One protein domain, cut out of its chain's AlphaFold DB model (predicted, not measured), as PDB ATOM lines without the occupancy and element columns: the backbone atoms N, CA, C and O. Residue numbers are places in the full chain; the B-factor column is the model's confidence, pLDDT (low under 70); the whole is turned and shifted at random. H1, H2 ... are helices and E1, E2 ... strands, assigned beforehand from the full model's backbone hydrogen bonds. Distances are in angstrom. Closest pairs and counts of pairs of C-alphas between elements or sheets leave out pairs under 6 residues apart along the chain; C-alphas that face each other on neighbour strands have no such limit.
ATOM      1  N   LYS A  26      -9.232  21.701  -8.547       59.47
ATOM      2  CA  LYS A  26     -10.112  20.682  -7.951       59.47
ATOM      3  C   LYS A  26     -10.315  19.494  -8.892       59.47
ATOM      4  O   LYS A  26     -10.097  18.365  -8.471       59.47
ATOM      5  N   THR A  27     -10.658  19.738 -10.158       56.31
ATOM      6  CA  THR A  27     -10.857  18.674 -11.153       56.31
ATOM      7  C   THR A  27      -9.577  17.871 -11.384       56.31
ATOM      8  O   THR A  27      -9.622  16.646 -11.378       56.31
ATOM      9  N   PHE A  28      -8.424  18.533 -11.504       56.66
ATOM     10  CA  PHE A  28      -7.132  17.860 -11.653       56.66
ATOM     11  C   PHE A  28      -6.791  16.995 -10.434       56.66
ATOM     12  O   PHE A  28      -6.365  15.857 -10.595       56.66
ATOM     13  N   ASN A  29      -7.042  17.499  -9.221       62.47
ATOM     14  CA  ASN A  29      -6.783  16.767  -7.981       62.47
ATOM     15  C   ASN A  29      -7.679  15.517  -7.851       62.47
ATOM     16  O   ASN A  29      -7.222  14.459  -7.420       62.47
ATOM     17  N   VAL A  30      -8.941  15.606  -8.284       62.81
ATOM     18  CA  VAL A  30      -9.846  14.446  -8.344       62.81
ATOM     19  C   VAL A  30      -9.334  13.412  -9.347       62.81
ATOM     20  O   VAL A  30      -9.178  12.250  -8.985       62.81
ATOM     21  N   VAL A  31      -8.991  13.826 -10.571       57.44
ATOM     22  CA  VAL A  31      -8.457  12.916 -11.601       57.44
ATOM     23  C   VAL A  31      -7.155  12.253 -11.138       57.44
ATOM     24  O   VAL A  31      -6.993  11.046 -11.308       57.44
ATOM     25  N   SER A  32      -6.255  12.995 -10.483       58.19
ATOM     26  CA  SER A  32      -5.020  12.418  -9.945       58.19
ATOM     27  C   SER A  32      -5.283  11.402  -8.837       58.19
ATOM     28  O   SER A  32      -4.649  10.354  -8.823       58.19
ATOM     29  N   LYS A  33      -6.239  11.659  -7.936       65.06
ATOM     30  CA  LYS A  33      -6.590  10.706  -6.872       65.06
ATOM     31  C   LYS A  33      -7.191   9.420  -7.435       65.06
ATOM     32  O   LYS A  33      -6.823   8.346  -6.976       65.06
ATOM     33  N   VAL A  34      -8.042   9.527  -8.456       65.06
ATOM     34  CA  VAL A  34      -8.626   8.364  -9.145       65.06
ATOM     35  C   VAL A  34      -7.540   7.534  -9.832       65.06
ATOM     36  O   VAL A  34      -7.520   6.316  -9.687       65.06
ATOM     37  N   GLN A  35      -6.593   8.181 -10.517       65.00
ATOM     38  CA  GLN A  35      -5.475   7.481 -11.152       65.00
ATOM     39  C   GLN A  35      -4.576   6.774 -10.127       65.00
ATOM     40  O   GLN A  35      -4.148   5.639 -10.350       65.00
ATOM     41  N   VAL A  36      -4.290   7.426  -8.994       72.62
ATOM     42  CA  VAL A  36      -3.490   6.824  -7.920       72.62
ATOM     43  C   VAL A  36      -4.240   5.657  -7.286       72.62
ATOM     44  O   VAL A  36      -3.639   4.608  -7.122       72.62
ATOM     45  N   ALA A  37      -5.545   5.776  -7.027       66.50
ATOM     46  CA  ALA A  37      -6.351   4.680  -6.487       66.50
ATOM     47  C   ALA A  37      -6.399   3.460  -7.427       66.50
ATOM     48  O   ALA A  37      -6.249   2.329  -6.967       66.50
ATOM     49  N   ALA A  38      -6.526   3.674  -8.742       65.69
ATOM     50  CA  ALA A  38      -6.431   2.595  -9.726       65.69
ATOM     51  C   ALA A  38      -5.051   1.914  -9.690       65.69
ATOM     52  O   ALA A  38      -4.965   0.689  -9.681       65.69
ATOM     53  N   THR A  39      -3.978   2.705  -9.578       72.50
ATOM     54  CA  THR A  39      -2.607   2.188  -9.428       72.50
ATOM     55  C   THR A  39      -2.450   1.391  -8.128       72.50
ATOM     56  O   THR A  39      -1.894   0.298  -8.150       72.50
ATOM     57  N   SER A  40      -2.987   1.894  -7.011       80.12
ATOM     58  CA  SER A  40      -2.991   1.199  -5.719       80.12
ATOM     59  C   SER A  40      -3.721  -0.138  -5.807       80.12
ATOM     60  O   SER A  40      -3.241  -1.122  -5.262       80.12
ATOM     61  N   SER A  41      -4.847  -0.210  -6.524       78.62
ATOM     62  CA  SER A  41      -5.581  -1.466  -6.714       78.62
ATOM     63  C   SER A  41      -4.742  -2.517  -7.443       78.62
ATOM     64  O   SER A  41      -4.723  -3.674  -7.027       78.62
ATOM     65  N   THR A  42      -4.022  -2.128  -8.499       82.31
ATOM     66  CA  THR A  42      -3.104  -3.032  -9.209       82.31
ATOM     67  C   THR A  42      -1.925  -3.446  -8.323       82.31
ATOM     68  O   THR A  42      -1.512  -4.602  -8.353       82.31
ATOM     69  N   GLU A  43      -1.396  -2.534  -7.501       86.25
ATOM     70  CA  GLU A  43      -0.317  -2.856  -6.559       86.25
ATOM     71  C   GLU A  43      -0.762  -3.834  -5.466       86.25
ATOM     72  O   GLU A  43      -0.047  -4.797  -5.194       86.25
ATOM     73  N   LEU A  44      -1.948  -3.642  -4.877       90.94
ATOM     74  CA  LEU A  44      -2.515  -4.559  -3.882       90.94
ATOM     75  C   LEU A  44      -2.673  -5.975  -4.445       90.94
ATOM     76  O   LEU A  44      -2.379  -6.957  -3.766       90.94
ATOM     77  N   GLU A  45      -3.094  -6.080  -5.701       89.06
ATOM     78  CA  GLU A  45      -3.203  -7.353  -6.400       89.06
ATOM     79  C   GLU A  45      -1.838  -8.005  -6.679       89.06
ATOM     80  O   GLU A  45      -1.691  -9.224  -6.537       89.06
ATOM     81  N   GLY A  46      -0.831  -7.206  -7.041       87.12
ATOM     82  CA  GLY A  46       0.548  -7.670  -7.193       87.12
ATOM     83  C   GLY A  46       1.117  -8.225  -5.890       87.12
ATOM     84  O   GLY A  46       1.658  -9.332  -5.861       87.12
ATOM     85  N   ILE A  47       0.904  -7.504  -4.785       92.19
ATOM     86  CA  ILE A  47       1.278  -7.942  -3.436       92.19
ATOM     87  C   ILE A  47       0.573  -9.254  -3.081       92.19
ATOM     88  O   ILE A  47       1.215 -10.200  -2.626       92.19
ATOM     89  N   ALA A  48      -0.742  -9.327  -3.308       92.81
ATOM     90  CA  ALA A  48      -1.521 -10.523  -3.025       92.81
ATOM     91  C   ALA A  48      -1.031 -11.729  -3.837       92.81
ATOM     92  O   ALA A  48      -0.920 -12.824  -3.298       92.81
ATOM     93  N   SER A  49      -0.673 -11.526  -5.105       88.44
ATOM     94  CA  SER A  49      -0.127 -12.589  -5.954       88.44
ATOM     95  C   SER A  49       1.237 -13.074  -5.452       88.44
ATOM     96  O   SER A  49       1.465 -14.280  -5.384       88.44
ATOM     97  N   ALA A  50       2.123 -12.165  -5.031       89.44
ATOM     98  CA  ALA A  50       3.423 -12.528  -4.461       89.44
ATOM     99  C   ALA A  50       3.280 -13.335  -3.159       89.44
ATOM    100  O   ALA A  50       3.926 -14.368  -3.001       89.44
ATOM    101  N   LEU A  51       2.391 -12.904  -2.261       93.81
ATOM    102  CA  LEU A  51       2.092 -13.622  -1.021       93.81
ATOM    103  C   LEU A  51       1.452 -14.983  -1.279       93.81
ATOM    104  O   LEU A  51       1.800 -15.956  -0.623       93.81
ATOM    105  N   ALA A  52       0.532 -15.068  -2.240       91.62
ATOM    106  CA  ALA A  52      -0.108 -16.323  -2.605       91.62
ATOM    107  C   ALA A  52       0.902 -17.330  -3.170       91.62
ATOM    108  O   ALA A  52       0.812 -18.511  -2.844       91.62
ATOM    109  N   ASN A  53       1.872 -16.870  -3.968       87.19
ATOM    110  CA  ASN A  53       2.949 -17.712  -4.486       87.19
ATOM    111  C   ASN A  53       3.854 -18.229  -3.354       87.19
ATOM    112  O   ASN A  53       4.087 -19.433  -3.286       87.19
ATOM    113  N   ASP A  54       4.307 -17.347  -2.453       89.25
ATOM    114  CA  ASP A  54       5.110 -17.734  -1.280       89.25
ATOM    115  C   ASP A  54       4.355 -18.734  -0.392       89.25
ATOM    116  O   ASP A  54       4.896 -19.770  -0.009       89.25
ATOM    117  N   PHE A  55       3.058 -18.495  -0.174       91.19
ATOM    118  CA  PHE A  55       2.196 -19.357   0.629       91.19
ATOM    119  C   PHE A  55       2.140 -20.801   0.115       91.19
ATOM    120  O   PHE A  55       2.037 -21.728   0.917       91.19
ATOM    121  N   VAL A  56       2.213 -21.039  -1.204       85.75
ATOM    122  CA  VAL A  56       2.228 -22.417  -1.738       85.75
ATOM    123  C   VAL A  56       3.403 -23.204  -1.161       85.75
ATOM    124  O   VAL A  56       3.247 -24.377  -0.821       85.75
ATOM    125  N   GLU A  57       4.551 -22.553  -0.994       82.38
ATOM    126  CA  GLU A  57       5.779 -23.159  -0.490       82.38
ATOM    127  C   GLU A  57       5.840 -23.173   1.038       82.38
ATOM    128  O   GLU A  57       6.167 -24.199   1.641       82.38
ATOM    129  N   THR A  58       5.523 -22.042   1.667       87.38
ATOM    130  CA  THR A  58       5.720 -21.830   3.105       87.38
ATOM    131  C   THR A  58       4.535 -22.300   3.940       87.38
ATOM    132  O   THR A  58       4.714 -22.633   5.113       87.38
ATOM    133  N   GLN A  59       3.337 -22.357   3.343       88.25
ATOM    134  CA  GLN A  59       2.056 -22.551   4.034       88.25
ATOM    135  C   GLN A  59       1.869 -21.566   5.203       88.25
ATOM    136  O   GLN A  59       1.189 -21.863   6.190       88.25
ATOM    137  N   ASP A  60       2.494 -20.393   5.102       93.00
ATOM    138  CA  ASP A  60       2.467 -19.346   6.112       93.00
ATOM    139  C   ASP A  60       2.358 -17.971   5.449       93.00
ATOM    140  O   ASP A  60       2.604 -17.813   4.256       93.00
ATOM    141  N   LEU A  61       1.958 -16.965   6.227       95.12
ATOM    142  CA  LEU A  61       1.960 -15.578   5.775       95.12
ATOM    143  C   LEU A  61       2.810 -14.711   6.717       95.12
ATOM    144  O   LEU A  61       2.747 -14.892   7.937       95.12
ATOM    145  N   PRO A  62       3.542 -13.714   6.186       95.56
ATOM    146  CA  PRO A  62       4.408 -12.825   6.958       95.56
ATOM    147  C   PRO A  62       3.601 -11.744   7.699       95.56
ATOM    148  O   PRO A  62       3.779 -10.548   7.470       95.56
ATOM    149  N   VAL A  63       2.667 -12.142   8.569       94.62
ATOM    150  CA  VAL A  63       1.741 -11.208   9.236       94.62
ATOM    151  C   VAL A  63       2.468 -10.196  10.124       94.62
ATOM    152  O   VAL A  63       2.063  -9.043  10.165       94.62
ATOM    153  N   GLU A  64       3.575 -10.562  10.771       92.38
ATOM    154  CA  GLU A  64       4.355  -9.651  11.622       92.38
ATOM    155  C   GLU A  64       5.435  -8.856  10.867       92.38
ATOM    156  O   GLU A  64       5.962  -7.877  11.395       92.38
ATOM    157  N   ASN A  65       5.803  -9.282   9.658       92.56
ATOM    158  CA  ASN A  65       6.971  -8.791   8.922       92.56
ATOM    159  C   ASN A  65       6.677  -8.489   7.445       92.56
ATOM    160  O   ASN A  65       7.596  -8.499   6.619       92.56
ATOM    161  N   LEU A  66       5.423  -8.160   7.120       93.94
ATOM    162  CA  LEU A  66       4.992  -7.818   5.763       93.94
ATOM    163  C   LEU A  66       5.914  -6.780   5.094       93.94
ATOM    164  O   LEU A  66       6.369  -7.054   3.986       93.94
ATOM    165  N   PRO A  67       6.303  -5.649   5.725       92.00
ATOM    166  CA  PRO A  67       7.175  -4.676   5.061       92.00
ATOM    167  C   PRO A  67       8.535  -5.243   4.638       92.00
ATOM    168  O   PRO A  67       9.093  -4.810   3.633       92.00
ATOM    169  N   THR A  68       9.085  -6.200   5.389       90.75
ATOM    170  CA  THR A  68      10.337  -6.878   5.026       90.75
ATOM    171  C   THR A  68      10.114  -7.777   3.818       90.75
ATOM    172  O   THR A  68      10.816  -7.629   2.819       90.75
ATOM    173  N   PHE A  69       9.072  -8.613   3.864       92.25
ATOM    174  CA  PHE A  69       8.693  -9.478   2.748       92.25
ATOM    175  C   PHE A  69       8.506  -8.682   1.448       92.25
ATOM    176  O   PHE A  69       9.035  -9.069   0.407       92.25
ATOM    177  N   LEU A  70       7.810  -7.539   1.498       91.38
ATOM    178  CA  LEU A  70       7.562  -6.712   0.313       91.38
ATOM    179  C   LEU A  70       8.852  -6.137  -0.282       91.38
ATOM    180  O   LEU A  70       9.008  -6.128  -1.501       91.38
ATOM    181  N   ARG A  71       9.803  -5.688   0.546       87.12
ATOM    182  CA  ARG A  71      11.091  -5.159   0.055       87.12
ATOM    183  C   ARG A  71      11.962  -6.234  -0.587       87.12
ATOM    184  O   ARG A  71      12.726  -5.931  -1.503       87.12
ATOM    185  N   GLU A  72      11.858  -7.465  -0.106       85.69
ATOM    186  CA  GLU A  72      12.609  -8.602  -0.635       85.69
ATOM    187  C   GLU A  72      12.000  -9.125  -1.940       85.69
ATOM    188  O   GLU A  72      12.738  -9.388  -2.891       85.69
ATOM    189  N   ASN A  73      10.667  -9.196  -2.016       83.31
ATOM    190  CA  ASN A  73       9.961  -9.892  -3.093       83.31
ATOM    191  C   ASN A  73       9.409  -8.980  -4.198       83.31
ATOM    192  O   ASN A  73       9.260  -9.427  -5.330       83.31
ATOM    193  N   LEU A  74       9.150  -7.695  -3.931       78.56
ATOM    194  CA  LEU A  74       8.603  -6.753  -4.924       78.56
ATOM    195  C   LEU A  74       9.664  -5.804  -5.496       78.56
ATOM    196  O   LEU A  74       9.412  -4.621  -5.728       78.56
ATOM    197  N   ARG A  75      10.876  -6.321  -5.729       57.19
ATOM    198  CA  ARG A  75      12.002  -5.546  -6.266       57.19
ATOM    199  C   ARG A  75      11.707  -4.982  -7.664       57.19
ATOM    200  O   ARG A  75      11.971  -5.627  -8.675       57.19
ATOM    201  N   GLU A  76      11.318  -3.712  -7.738       56.03
ATOM    202  CA  GLU A  76      11.692  -2.880  -8.885       56.03
ATOM    203  C   GLU A  76      13.209  -2.630  -8.826       56.03
ATOM    204  O   GLU A  76      13.779  -2.443  -7.748       56.03
ATOM    205  N   LYS A  77      13.890  -2.608  -9.980       47.59
ATOM    206  CA  LYS A  77      15.278  -2.123 -10.066       47.59
ATOM    207  C   LYS A  77      15.317  -0.683  -9.540       47.59
ATOM    208  O   LYS A  77      14.912   0.241 -10.241       47.59
ATOM    209  N   SER A  78      15.769  -0.517  -8.299       49.53
ATOM    210  CA  SER A  78      15.808   0.756  -7.586       49.53
ATOM    211  C   SER A  78      16.709   1.757  -8.311       49.53
ATOM    212  O   SER A  78      17.907   1.525  -8.471       49.53
ATOM    213  N   GLY A  79      16.134   2.877  -8.740       55.72
ATOM    214  CA  GLY A  79      16.878   4.105  -8.999       55.72
ATOM    215  C   GLY A  79      16.932   4.963  -7.728       55.72
ATOM    216  O   GLY A  79      16.179   4.708  -6.789       55.72
ATOM    217  N   PRO A  80      17.760   6.022  -7.691       55.62
ATOM    218  CA  PRO A  80      17.896   6.900  -6.521       55.62
ATOM    219  C   PRO A  80      16.588   7.592  -6.083       55.62
ATOM    220  O   PRO A  80      16.523   8.100  -4.971       55.62
ATOM    221  N   ASN A  81      15.543   7.570  -6.921       64.56
ATOM    222  CA  ASN A  81      14.233   8.177  -6.663       64.56
ATOM    223  C   ASN A  81      13.069   7.160  -6.666       64.56
ATOM    224  O   ASN A  81      11.917   7.550  -6.855       64.56
ATOM    225  N   SER A  82      13.337   5.858  -6.524       72.69
ATOM    226  CA  SER A  82      12.271   4.845  -6.489       72.69
ATOM    227  C   SER A  82      11.495   4.892  -5.166       72.69
ATOM    228  O   SER A  82      12.089   4.945  -4.091       72.69
ATOM    229  N   ARG A  83      10.158   4.854  -5.245       82.44
ATOM    230  CA  ARG A  83       9.262   4.791  -4.078       82.44
ATOM    231  C   ARG A  83       9.454   3.469  -3.324       82.44
ATOM    232  O   ARG A  83       9.618   2.427  -3.954       82.44
ATOM    233  N   ASP A  84       9.375   3.504  -1.994       85.62
ATOM    234  CA  ASP A  84       9.345   2.291  -1.168       85.62
ATOM    235  C   ASP A  84       8.044   1.510  -1.421       85.62
ATOM    236  O   ASP A  84       6.964   1.947  -1.025       85.62
ATOM    237  N   LYS A  85       8.146   0.361  -2.100       84.56
ATOM    238  CA  LYS A  85       7.009  -0.502  -2.465       84.56
ATOM    239  C   LYS A  85       6.433  -1.290  -1.286       84.56
ATOM    240  O   LYS A  85       5.369  -1.881  -1.429       84.56
ATOM    241  N   ALA A  86       7.084  -1.273  -0.118       89.62
ATOM    242  CA  ALA A  86       6.470  -1.766   1.116       89.62
ATOM    243  C   ALA A  86       5.408  -0.813   1.686       89.62
ATOM    244  O   ALA A  86       4.679  -1.178   2.608       89.62
ATOM    245  N   LYS A  87       5.324   0.399   1.133       91.88
ATOM    246  CA  LYS A  87       4.324   1.403   1.471       91.88
ATOM    247  C   LYS A  87       3.345   1.566   0.322       91.88
ATOM    248  O   LYS A  87       3.691   1.357  -0.842       91.88
ATOM    249  N   ASP A  88       2.137   1.994   0.638       91.75
ATOM    250  CA  ASP A  88       1.152   2.402  -0.350       91.75
ATOM    251  C   ASP A  88       1.545   3.720  -1.041       91.75
ATOM    252  O   ASP A  88       2.504   4.392  -0.623       91.75
ATOM    253  N   PRO A  89       0.877   4.104  -2.146       89.31
ATOM    254  CA  PRO A  89       1.221   5.325  -2.880       89.31
ATOM    255  C   PRO A  89       1.177   6.614  -2.055       89.31
ATOM    256  O   PRO A  89       1.747   7.622  -2.479       89.31
ATOM    257  N   TRP A  90       0.567   6.584  -0.870       90.00
ATOM    258  CA  TRP A  90       0.468   7.708   0.054       90.00
ATOM    259  C   TRP A  90       1.490   7.639   1.202       90.00
ATOM    260  O   TRP A  90       1.638   8.606   1.954       90.00
ATOM    261  N   GLY A  91       2.286   6.571   1.277       91.12
ATOM    262  CA  GLY A  91       3.406   6.412   2.205       91.12
ATOM    263  C   GLY A  91       3.057   5.683   3.502       91.12
ATOM    264  O   GLY A  91       3.879   5.672   4.424       91.12
ATOM    265  N   THR A  92       1.877   5.074   3.585       93.19
ATOM    266  CA  THR A  92       1.469   4.253   4.729       93.19
ATOM    267  C   THR A  92       1.907   2.811   4.502       93.19
ATOM    268  O   THR A  92       1.880   2.330   3.374       93.19
ATOM    269  N   ASP A  93       2.357   2.111   5.541       93.19
ATOM    270  CA  ASP A  93       2.679   0.686   5.403       93.19
ATOM    271  C   ASP A  93       1.412  -0.112   5.078       93.19
ATOM    272  O   ASP A  93       0.366   0.111   5.691       93.19
ATOM    273  N   TYR A  94       1.507  -1.049   4.134       94.94
ATOM    274  CA  TYR A  94       0.415  -1.988   3.888       94.94
ATOM    275  C   TYR A  94       0.144  -2.832   5.136       94.94
ATOM    276  O   TYR A  94       1.050  -3.108   5.928       94.94
ATOM    277  N   ARG A  95      -1.099  -3.288   5.283       94.44
ATOM    278  CA  ARG A  95      -1.487  -4.237   6.332       94.44
ATOM    279  C   ARG A  95      -1.999  -5.531   5.728       94.44
ATOM    280  O   ARG A  95      -2.499  -5.546   4.604       94.44
ATOM    281  N   LEU A  96      -1.875  -6.612   6.491       95.50
ATOM    282  CA  LEU A  96      -2.333  -7.943   6.115       95.50
ATOM    283  C   LEU A  96      -3.398  -8.413   7.106       95.50
ATOM    284  O   LEU A  96      -3.168  -8.464   8.312       95.50
ATOM    285  N   SER A  97      -4.560  -8.783   6.583       94.81
ATOM    286  CA  SER A  97      -5.631  -9.433   7.334       94.81
ATOM    287  C   SER A  97      -5.780 -10.874   6.865       94.81
ATOM    288  O   SER A  97      -5.674 -11.146   5.675       94.81
ATOM    289  N   VAL A  98      -6.048 -11.801   7.781       96.25
ATOM    290  CA  VAL A  98      -6.297 -13.211   7.456       96.25
ATOM    291  C   VAL A  98      -7.726 -13.561   7.839       96.25
ATOM    292  O   VAL A  98      -8.147 -13.314   8.969       96.25
ATOM    293  N   ASP A  99      -8.448 -14.181   6.911       94.12
ATOM    294  CA  ASP A  99      -9.809 -14.661   7.110       94.12
ATOM    295  C   ASP A  99      -9.849 -16.177   6.893       94.12
ATOM    296  O   ASP A  99      -9.944 -16.683   5.772       94.12
ATOM    297  N   ALA A 100      -9.768 -16.917   8.000       91.94
ATOM    298  CA  ALA A 100      -9.830 -18.373   7.973       91.94
ATOM    299  C   ALA A 100     -11.199 -18.895   7.501       91.94
ATOM    300  O   ALA A 100     -11.260 -19.964   6.899       91.94
ATOM    301  N   ALA A 101     -12.289 -18.150   7.730       90.19
ATOM    302  CA  ALA A 101     -13.632 -18.565   7.323       90.19
ATOM    303  C   ALA A 101     -13.819 -18.450   5.805       90.19
ATOM    304  O   ALA A 101     -14.442 -19.311   5.187       90.19
ATOM    305  N   ARG A 102     -13.233 -17.414   5.198       92.12
ATOM    306  CA  ARG A 102     -13.176 -17.238   3.739       92.12
ATOM    307  C   ARG A 102     -11.975 -17.927   3.088       92.12
ATOM    308  O   ARG A 102     -11.783 -17.772   1.888       92.12
ATOM    309  N   ASN A 103     -11.186 -18.675   3.861       92.81
ATOM    310  CA  ASN A 103     -10.015 -19.418   3.402       92.81
ATOM    311  C   ASN A 103      -9.015 -18.557   2.607       92.81
ATOM    312  O   ASN A 103      -8.558 -18.939   1.529       92.81
ATOM    313  N   GLY A 104      -8.698 -17.370   3.119       95.12
ATOM    314  CA  GLY A 104      -7.865 -16.422   2.395       95.12
ATOM    315  C   GLY A 104      -7.334 -15.289   3.255       95.12
ATOM    316  O   GLY A 104      -7.395 -15.314   4.486       95.12
ATOM    317  N   PHE A 105      -6.799 -14.279   2.586       96.50
ATOM    318  CA  PHE A 105      -6.234 -13.098   3.224       96.50
ATOM    319  C   PHE A 105      -6.562 -11.841   2.423       96.50
ATOM    320  O   PHE A 105      -6.935 -11.919   1.255       96.50
ATOM    321  N   ALA A 106      -6.429 -10.676   3.049       95.56
ATOM    322  CA  ALA A 106      -6.584  -9.389   2.398       95.56
ATOM    323  C   ALA A 106      -5.375  -8.490   2.639       95.56
ATOM    324  O   ALA A 106      -4.865  -8.422   3.758       95.56
ATOM    325  N   ILE A 107      -4.967  -7.766   1.601       95.81
ATOM    326  CA  ILE A 107      -3.995  -6.673   1.698       95.81
ATOM    327  C   ILE A 107      -4.758  -5.370   1.770       95.81
ATOM    328  O   ILE A 107      -5.701  -5.180   1.004       95.81
ATOM    329  N   LEU A 108      -4.361  -4.499   2.692       93.94
ATOM    330  CA  LEU A 108      -5.036  -3.240   2.959       93.94
ATOM    331  C   LEU A 108      -4.084  -2.056   2.786       93.94
ATOM    332  O   LEU A 108      -2.916  -2.135   3.172       93.94
ATOM    333  N   SER A 109      -4.616  -0.955   2.265       94.06
ATOM    334  CA  SER A 109      -3.986   0.368   2.219       94.06
ATOM    335  C   SER A 109      -4.901   1.376   2.906       94.06
ATOM    336  O   SER A 109      -6.113   1.319   2.720       94.06
ATOM    337  N   ALA A 110      -4.299   2.306   3.651       91.62
ATOM    338  CA  ALA A 110      -4.996   3.375   4.374       91.62
ATOM    339  C   ALA A 110      -5.490   4.510   3.466       91.62
ATOM    340  O   ALA A 110      -5.922   5.550   3.942       91.62
ATOM    341  N   GLY A 111      -5.302   4.380   2.151       89.06
ATOM    342  CA  GLY A 111      -5.773   5.379   1.211       89.06
ATOM    343  C   GLY A 111      -5.083   6.750   1.319       89.06
ATOM    344  O   GLY A 111      -4.059   6.935   1.992       89.06
ATOM    345  N   PRO A 112      -5.605   7.737   0.571       89.56
ATOM    346  CA  PRO A 112      -5.114   9.108   0.556       89.56
ATOM    347  C   PRO A 112      -5.027   9.819   1.905       89.56
ATOM    348  O   PRO A 112      -4.169  10.696   2.050       89.56
ATOM    349  N   ASP A 113      -5.931   9.531   2.839       88.12
ATOM    350  CA  ASP A 113      -5.997  10.240   4.116       88.12
ATOM    351  C   ASP A 113      -5.020   9.682   5.168       88.12
ATOM    352  O   ASP A 113      -4.675  10.389   6.122       88.12
ATOM    353  N   LYS A 114      -4.483   8.477   4.910       92.12
ATOM    354  CA  LYS A 114      -3.498   7.740   5.718       92.12
ATOM    355  C   LYS A 114      -4.007   7.305   7.090       92.12
ATOM    356  O   LYS A 114      -3.209   6.874   7.930       92.12
ATOM    357  N   ASN A 115      -5.301   7.426   7.327       91.56
ATOM    358  CA  ASN A 115      -5.960   6.950   8.522       91.56
ATOM    359  C   ASN A 115      -6.576   5.595   8.213       91.56
ATOM    360  O   ASN A 115      -6.986   5.315   7.103       91.56
ATOM    361  N   TRP A 116      -6.616   4.728   9.214       90.31
ATOM    362  CA  TRP A 116      -7.262   3.432   9.064       90.31
ATOM    363  C   TRP A 116      -8.705   3.517   9.532       90.31
ATOM    364  O   TRP A 116      -8.998   4.217  10.507       90.31
ATOM    365  N   LYS A 117      -9.559   2.678   8.944       88.25
ATOM    366  CA  LYS A 117     -10.999   2.578   9.214       88.25
ATOM    367  C   LYS A 117     -11.784   3.784   8.705       88.25
ATOM    368  O   LYS A 117     -12.729   4.234   9.359       88.25
ATOM    369  N   THR A 118     -11.395   4.285   7.544       88.25
ATOM    370  CA  THR A 118     -12.050   5.381   6.824       88.25
ATOM    371  C   THR A 118     -12.614   4.880   5.495       88.25
ATOM    372  O   THR A 118     -12.388   3.743   5.084       88.25
ATOM    373  N   GLU A 119     -13.435   5.698   4.833       83.75
ATOM    374  CA  GLU A 119     -14.110   5.307   3.585       83.75
ATOM    375  C   GLU A 119     -13.150   5.140   2.396       83.75
ATOM    376  O   GLU A 119     -13.523   4.539   1.390       83.75
ATOM    377  N   ASP A 120     -11.935   5.685   2.487       83.94
ATOM    378  CA  ASP A 120     -10.919   5.620   1.439       83.94
ATOM    379  C   ASP A 120      -9.952   4.438   1.576       83.94
ATOM    380  O   ASP A 120      -9.126   4.236   0.680       83.94
ATOM    381  N   ASP A 121     -10.094   3.637   2.638       88.62
ATOM    382  CA  ASP A 121      -9.373   2.379   2.804       88.62
ATOM    383  C   ASP A 121      -9.598   1.474   1.586       88.62
ATOM    384  O   ASP A 121     -10.723   1.171   1.177       88.62
ATOM    385  N   LEU A 122      -8.500   0.973   1.027       90.19
ATOM    386  CA  LEU A 122      -8.529   0.016  -0.071       90.19
ATOM    387  C   LEU A 122      -8.185  -1.367   0.461       90.19
ATOM    388  O   LEU A 122      -7.281  -1.519   1.284       90.19
ATOM    389  N   ASN A 123      -8.862  -2.394  -0.049       92.62
ATOM    390  CA  ASN A 123      -8.486  -3.772   0.223       92.62
ATOM    391  C   ASN A 123      -8.539  -4.645  -1.030       92.62
ATOM    392  O   ASN A 123      -9.292  -4.389  -1.967       92.62
ATOM    393  N   TYR A 124      -7.723  -5.693  -1.012       92.06
ATOM    394  CA  TYR A 124      -7.731  -6.748  -2.012       92.06
ATOM    395  C   TYR A 124      -7.767  -8.105  -1.323       92.06
ATOM    396  O   TYR A 124      -6.818  -8.449  -0.621       92.06
ATOM    397  N   PHE A 125      -8.839  -8.877  -1.518       93.19
ATOM    398  CA  PHE A 125      -8.970 -10.222  -0.956       93.19
ATOM    399  C   PHE A 125      -8.456 -11.286  -1.931       93.19
ATOM    400  O   PHE A 125      -8.862 -11.324  -3.091       93.19
ATOM    401  N   CYS A 126      -7.617 -12.188  -1.432       91.81
ATOM    402  CA  CYS A 126      -7.105 -13.346  -2.146       91.81
ATOM    403  C   CYS A 126      -7.629 -14.639  -1.513       91.81
ATOM    404  O   CYS A 126      -7.358 -14.929  -0.347       91.81
ATOM    405  N   ASP A 127      -8.348 -15.428  -2.310       91.50
ATOM    406  CA  ASP A 127      -8.831 -16.760  -1.942       91.50
ATOM    407  C   ASP A 127      -7.744 -17.818  -2.210       91.50
ATOM    408  O   ASP A 127      -7.231 -17.933  -3.328       91.50
ATOM    409  N   LEU A 128      -7.408 -18.609  -1.187       89.31
ATOM    410  CA  LEU A 128      -6.405 -19.676  -1.255       89.31
ATOM    411  C   LEU A 128      -6.994 -21.048  -1.610       89.31
ATOM    412  O   LEU A 128      -6.247 -22.010  -1.782       89.31
ATOM    413  N   THR A 129      -8.313 -21.175  -1.755       85.06
ATOM    414  CA  THR A 129      -9.003 -22.458  -1.972       85.06
ATOM    415  C   THR A 129      -8.475 -23.199  -3.190       85.06
ATOM    416  O   THR A 129      -8.221 -24.399  -3.129       85.06
ATOM    417  N   GLY A 130      -8.259 -22.483  -4.290       76.44
ATOM    418  CA  GLY A 130      -7.710 -23.069  -5.508       76.44
ATOM    419  C   GLY A 130      -6.183 -23.193  -5.531       76.44
ATOM    420  O   GLY A 130      -5.651 -23.490  -6.590       76.44
ATOM    421  N   LEU A 131      -5.491 -22.906  -4.425       78.50
ATOM    422  CA  LEU A 131      -4.033 -23.018  -4.278       78.50
ATOM    423  C   LEU A 131      -3.645 -24.106  -3.274       78.50
ATOM    424  O   LEU A 131      -2.802 -24.952  -3.556       78.50
ATOM    425  N   ALA A 132      -4.280 -24.090  -2.105       78.38
ATOM    426  CA  ALA A 132      -3.949 -24.948  -0.972       78.38
ATOM    427  C   ALA A 132      -5.151 -25.776  -0.478       78.38
ATOM    428  O   ALA A 132      -5.084 -26.424   0.563       78.38
ATOM    429  N   GLY A 133      -6.248 -25.800  -1.243       79.69
ATOM    430  CA  GLY A 133      -7.470 -26.508  -0.876       79.69
ATOM    431  C   GLY A 133      -8.292 -25.766   0.178       79.69
ATOM    432  O   GLY A 133      -7.997 -24.633   0.562       79.69
ATOM    433  N   LYS A 134      -9.370 -26.406   0.640       78.12
ATOM    434  CA  LYS A 134     -10.214 -25.875   1.722       78.12
ATOM    435  C   LYS A 134      -9.456 -25.979   3.052       78.12
ATOM    436  O   LYS A 134      -8.920 -27.042   3.347       78.12
ATOM    437  N   ASN A 135      -9.485 -24.919   3.863       83.25
ATOM    438  CA  ASN A 135      -8.782 -24.797   5.153       83.25
ATOM    439  C   ASN A 135      -7.251 -24.661   5.042       83.25
ATOM    440  O   ASN A 135      -6.512 -25.212   5.853       83.25
ATOM    441  N   ALA A 136      -6.787 -23.898   4.054       87.38
ATOM    442  CA  ALA A 136      -5.384 -23.534   3.878       87.38
ATOM    443  C   ALA A 136      -4.815 -22.785   5.096       87.38
ATOM    444  O   ALA A 136      -3.656 -22.947   5.461       87.38
ATOM    445  N   ILE A 137      -5.636 -21.966   5.756       91.44
ATOM    446  CA  ILE A 137      -5.207 -21.173   6.907       91.44
ATOM    447  C   ILE A 137      -5.158 -22.041   8.171       91.44
ATOM    448  O   ILE A 137      -6.191 -22.456   8.698       91.44
ATOM    449  N   SER A 138      -3.954 -22.252   8.710       92.12
ATOM    450  CA  SER A 138      -3.775 -22.948   9.988       92.12
ATOM    451  C   SER A 138      -4.325 -22.138  11.172       92.12
ATOM    452  O   SER A 138      -4.329 -20.904  11.170       92.12
ATOM    453  N   SER A 139      -4.735 -22.823  12.246       91.44
ATOM    454  CA  SER A 139      -5.177 -22.164  13.487       91.44
ATOM    455  C   SER A 139      -4.085 -21.284  14.105       91.44
ATOM    456  O   SER A 139      -4.389 -20.245  14.694       91.44
ATOM    457  N   THR A 140      -2.819 -21.680  13.947       93.56
ATOM    458  CA  THR A 140      -1.648 -20.925  14.404       93.56
ATOM    459  C   THR A 140      -1.488 -19.626  13.620       93.56
ATOM    460  O   THR A 140      -1.374 -18.562  14.229       93.56
ATOM    461  N   LEU A 141      -1.554 -19.686  12.286       94.38
ATOM    462  CA  LEU A 141      -1.519 -18.499  11.430       94.38
ATOM    463  C   LEU A 141      -2.694 -17.563  11.748       94.38
ATOM    464  O   LEU A 141      -2.501 -16.367  11.961       94.38
ATOM    465  N   ALA A 142      -3.904 -18.105  11.899       94.19
ATOM    466  CA  ALA A 142      -5.076 -17.319  12.279       94.19
ATOM    467  C   ALA A 142      -4.933 -16.654  13.665       94.19
ATOM    468  O   ALA A 142      -5.434 -15.550  13.888       94.19
ATOM    469  N   ALA A 143      -4.274 -17.299  14.634       94.50
ATOM    470  CA  ALA A 143      -4.005 -16.706  15.947       94.50
ATOM    471  C   ALA A 143      -2.962 -15.576  15.875       94.50
ATOM    472  O   ALA A 143      -3.171 -14.512  16.470       94.50
ATOM    473  N   ARG A 144      -1.883 -15.776  15.107       95.81
ATOM    474  CA  ARG A 144      -0.861 -14.752  14.842       95.81
ATOM    475  C   ARG A 144      -1.461 -13.526  14.162       95.81
ATOM    476  O   ARG A 144      -1.317 -12.419  14.674       95.81
ATOM    477  N   ALA A 145      -2.239 -13.734  13.102       94.19
ATOM    478  CA  ALA A 145      -2.917 -12.664  12.376       94.19
ATOM    479  C   ALA A 145      -3.856 -11.844  13.277       94.19
ATOM    480  O   ALA A 145      -3.816 -10.617  13.259       94.19
ATOM    481  N   ARG A 146      -4.650 -12.501  14.136       92.62
ATOM    482  CA  ARG A 146      -5.513 -11.809  15.115       92.62
ATOM    483  C   ARG A 146      -4.713 -10.977  16.115       92.62
ATOM    484  O   ARG A 146      -5.098  -9.852  16.426       92.62
ATOM    485  N   THR A 147      -3.599 -11.517  16.603       94.62
ATOM    486  CA  THR A 147      -2.710 -10.811  17.536       94.62
ATOM    487  C   THR A 147      -2.101  -9.578  16.879       94.62
ATOM    488  O   THR A 147      -2.066  -8.507  17.483       94.62
ATOM    489  N   GLN A 148      -1.657  -9.706  15.630       93.38
ATOM    490  CA  GLN A 148      -1.106  -8.591  14.876       93.38
ATOM    491  C   GLN A 148      -2.166  -7.522  14.582       93.38
ATOM    492  O   GLN A 148      -1.942  -6.346  14.862       93.38
ATOM    493  N   ALA A 149      -3.359  -7.924  14.141       89.75
ATOM    494  CA  ALA A 149      -4.470  -7.006  13.910       89.75
ATOM    495  C   ALA A 149      -4.851  -6.225  15.181       89.75
ATOM    496  O   ALA A 149      -5.181  -5.041  15.103       89.75
ATOM    497  N   ALA A 150      -4.773  -6.848  16.363       90.25
ATOM    498  CA  ALA A 150      -4.992  -6.162  17.634       90.25
ATOM    499  C   ALA A 150      -3.921  -5.090  17.916       90.25
ATOM    500  O   ALA A 150      -4.273  -3.982  18.317       90.25
ATOM    501  N   LYS A 151      -2.637  -5.379  17.653       90.12
ATOM    502  CA  LYS A 151      -1.538  -4.400  17.789       90.12
ATOM    503  C   LYS A 151      -1.698  -3.210  16.844       90.12
ATOM    504  O   LYS A 151      -1.393  -2.083  17.213       90.12
ATOM    505  N   GLU A 152      -2.203  -3.459  15.643       86.19
ATOM    506  CA  GLU A 152      -2.436  -2.442  14.611       86.19
ATOM    507  C   GLU A 152      -3.753  -1.668  14.809       86.19
ATOM    508  O   GLU A 152      -4.106  -0.797  14.007       86.19
ATOM    509  N   GLY A 153      -4.503  -1.986  15.870       82.81
ATOM    510  CA  GLY A 153      -5.789  -1.369  16.172       82.81
ATOM    511  C   GLY A 153      -6.911  -1.772  15.212       82.81
ATOM    512  O   GLY A 153      -7.943  -1.112  15.199       82.81
ATOM    513  N   MET A 154      -6.756  -2.836  14.416       69.56
ATOM    514  CA  MET A 154      -7.752  -3.346  13.453       69.56
ATOM    515  C   MET A 154      -8.746  -4.355  14.047       69.56
ATOM    516  O   MET A 154      -9.679  -4.769  13.365       69.56
ATOM    517  N   GLY A 155      -8.578  -4.752  15.310       56.09
ATOM    518  CA  GLY A 155      -9.482  -5.699  15.964       56.09
ATOM    519  C   GLY A 155     -10.914  -5.165  16.105       56.09
ATOM    520  O   GLY A 155     -11.126  -4.058  16.602       56.09
TER     521      GLY A 155
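What this domain is: This is residues 26 to 155 of the 252 residues of the protein "T2SSG domain-containing protein" of Verrucomicrobia bacterium (UniProt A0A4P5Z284). A small antiparallel sheet of three strands, E1, E2 and E3, has one long helix, H1, running along one of its faces over E2 and E3, with a shorter helix, H4, over the edge strand E1 on that same face. Residues 26 to 32 of H1 stick out past the body, and residues 77 to 82 stick out as a loop. The printed part has 130 residues with four named helices and three named strands, in the order H1 H2 E1 E2 E3 H3 H4; the class is mixed, helices and strands. The whole is compact, with a radius of gyration of the C-alphas of 15.2 A and spans of 47 by 33 by 27 A.

How they stand to each other: Helix H1, residues 26 to 58, is on the sheet of E1, residues 95 to 99, E2, residues 104 to 109, and E3, residues 122 to 127, at a height over the sheet of 7.2 A. Together H1 and the sheet make two layers, a helix on one face of a sheet. H1 lies over E2 and E3 and runs along the strands, but only just: its line and that of E2 stand at 29 degrees on the local plane. Its closest C-alphas to E3 are those of Leu 44 and Tyr 124, 6.0 A. H2, residues 66 to 73, is close to H1 but not clearly touching, the closest C-alphas being those of Ala 50 and Asn 73, 7.2 A; their lines are about perpendicular at 79 degrees. H2 is only just not on the sheet, with 4 pairs of C-alphas within 10 A. The strands form a meander, each the antiparallel neighbour of the one before. In the hairpin E1 and E2, N 97 and O 106 are 2.9 A apart, within hydrogen-bond range; in the hairpin E2 and E3, N 126 and O 105 are 2.8 A apart. H3, residues 129 to 132, and residues 52 to 56 of H1 only just touch, with 3 pairs of C-alphas within 8 A, the closest those of Val 56 and Ala 132, 6.7 A. H4, residues 139 to 151, lies over E1 on the same face as H1, slantwise to the strands at 33 degrees on the local plane, with Val 98 and Ala 145 closest by C-alphas, 6.0 A. H1 and H4 are apart. Every O i to N i+4 pair is within hydrogen-bond range in H2 and H4, and 28 of 29 in H1; H3 is too short for one.

Where its parts are: H1 begins at C-alpha 26 (-10.112, 20.682, -7.951) and is 46.7 A long. H2 measures 10.4 A, E1 13.4 A, E2 17.2 A, E3 16.9 A and H3 5.7 A. H4, 18.6 A long, ends at C-alpha 151 (-1.538, -4.400, 17.789).

The domain as a whole: The C-alphas of Lys 26 and Ser 139 are the two farthest apart, 48.2 A. The printed part has no cut. The links H2 to E1 and E2 to E3 are long. The pLDDT is under 70 at residues 26 to 35, 37 to 38, 75 to 81 and 154 to 155.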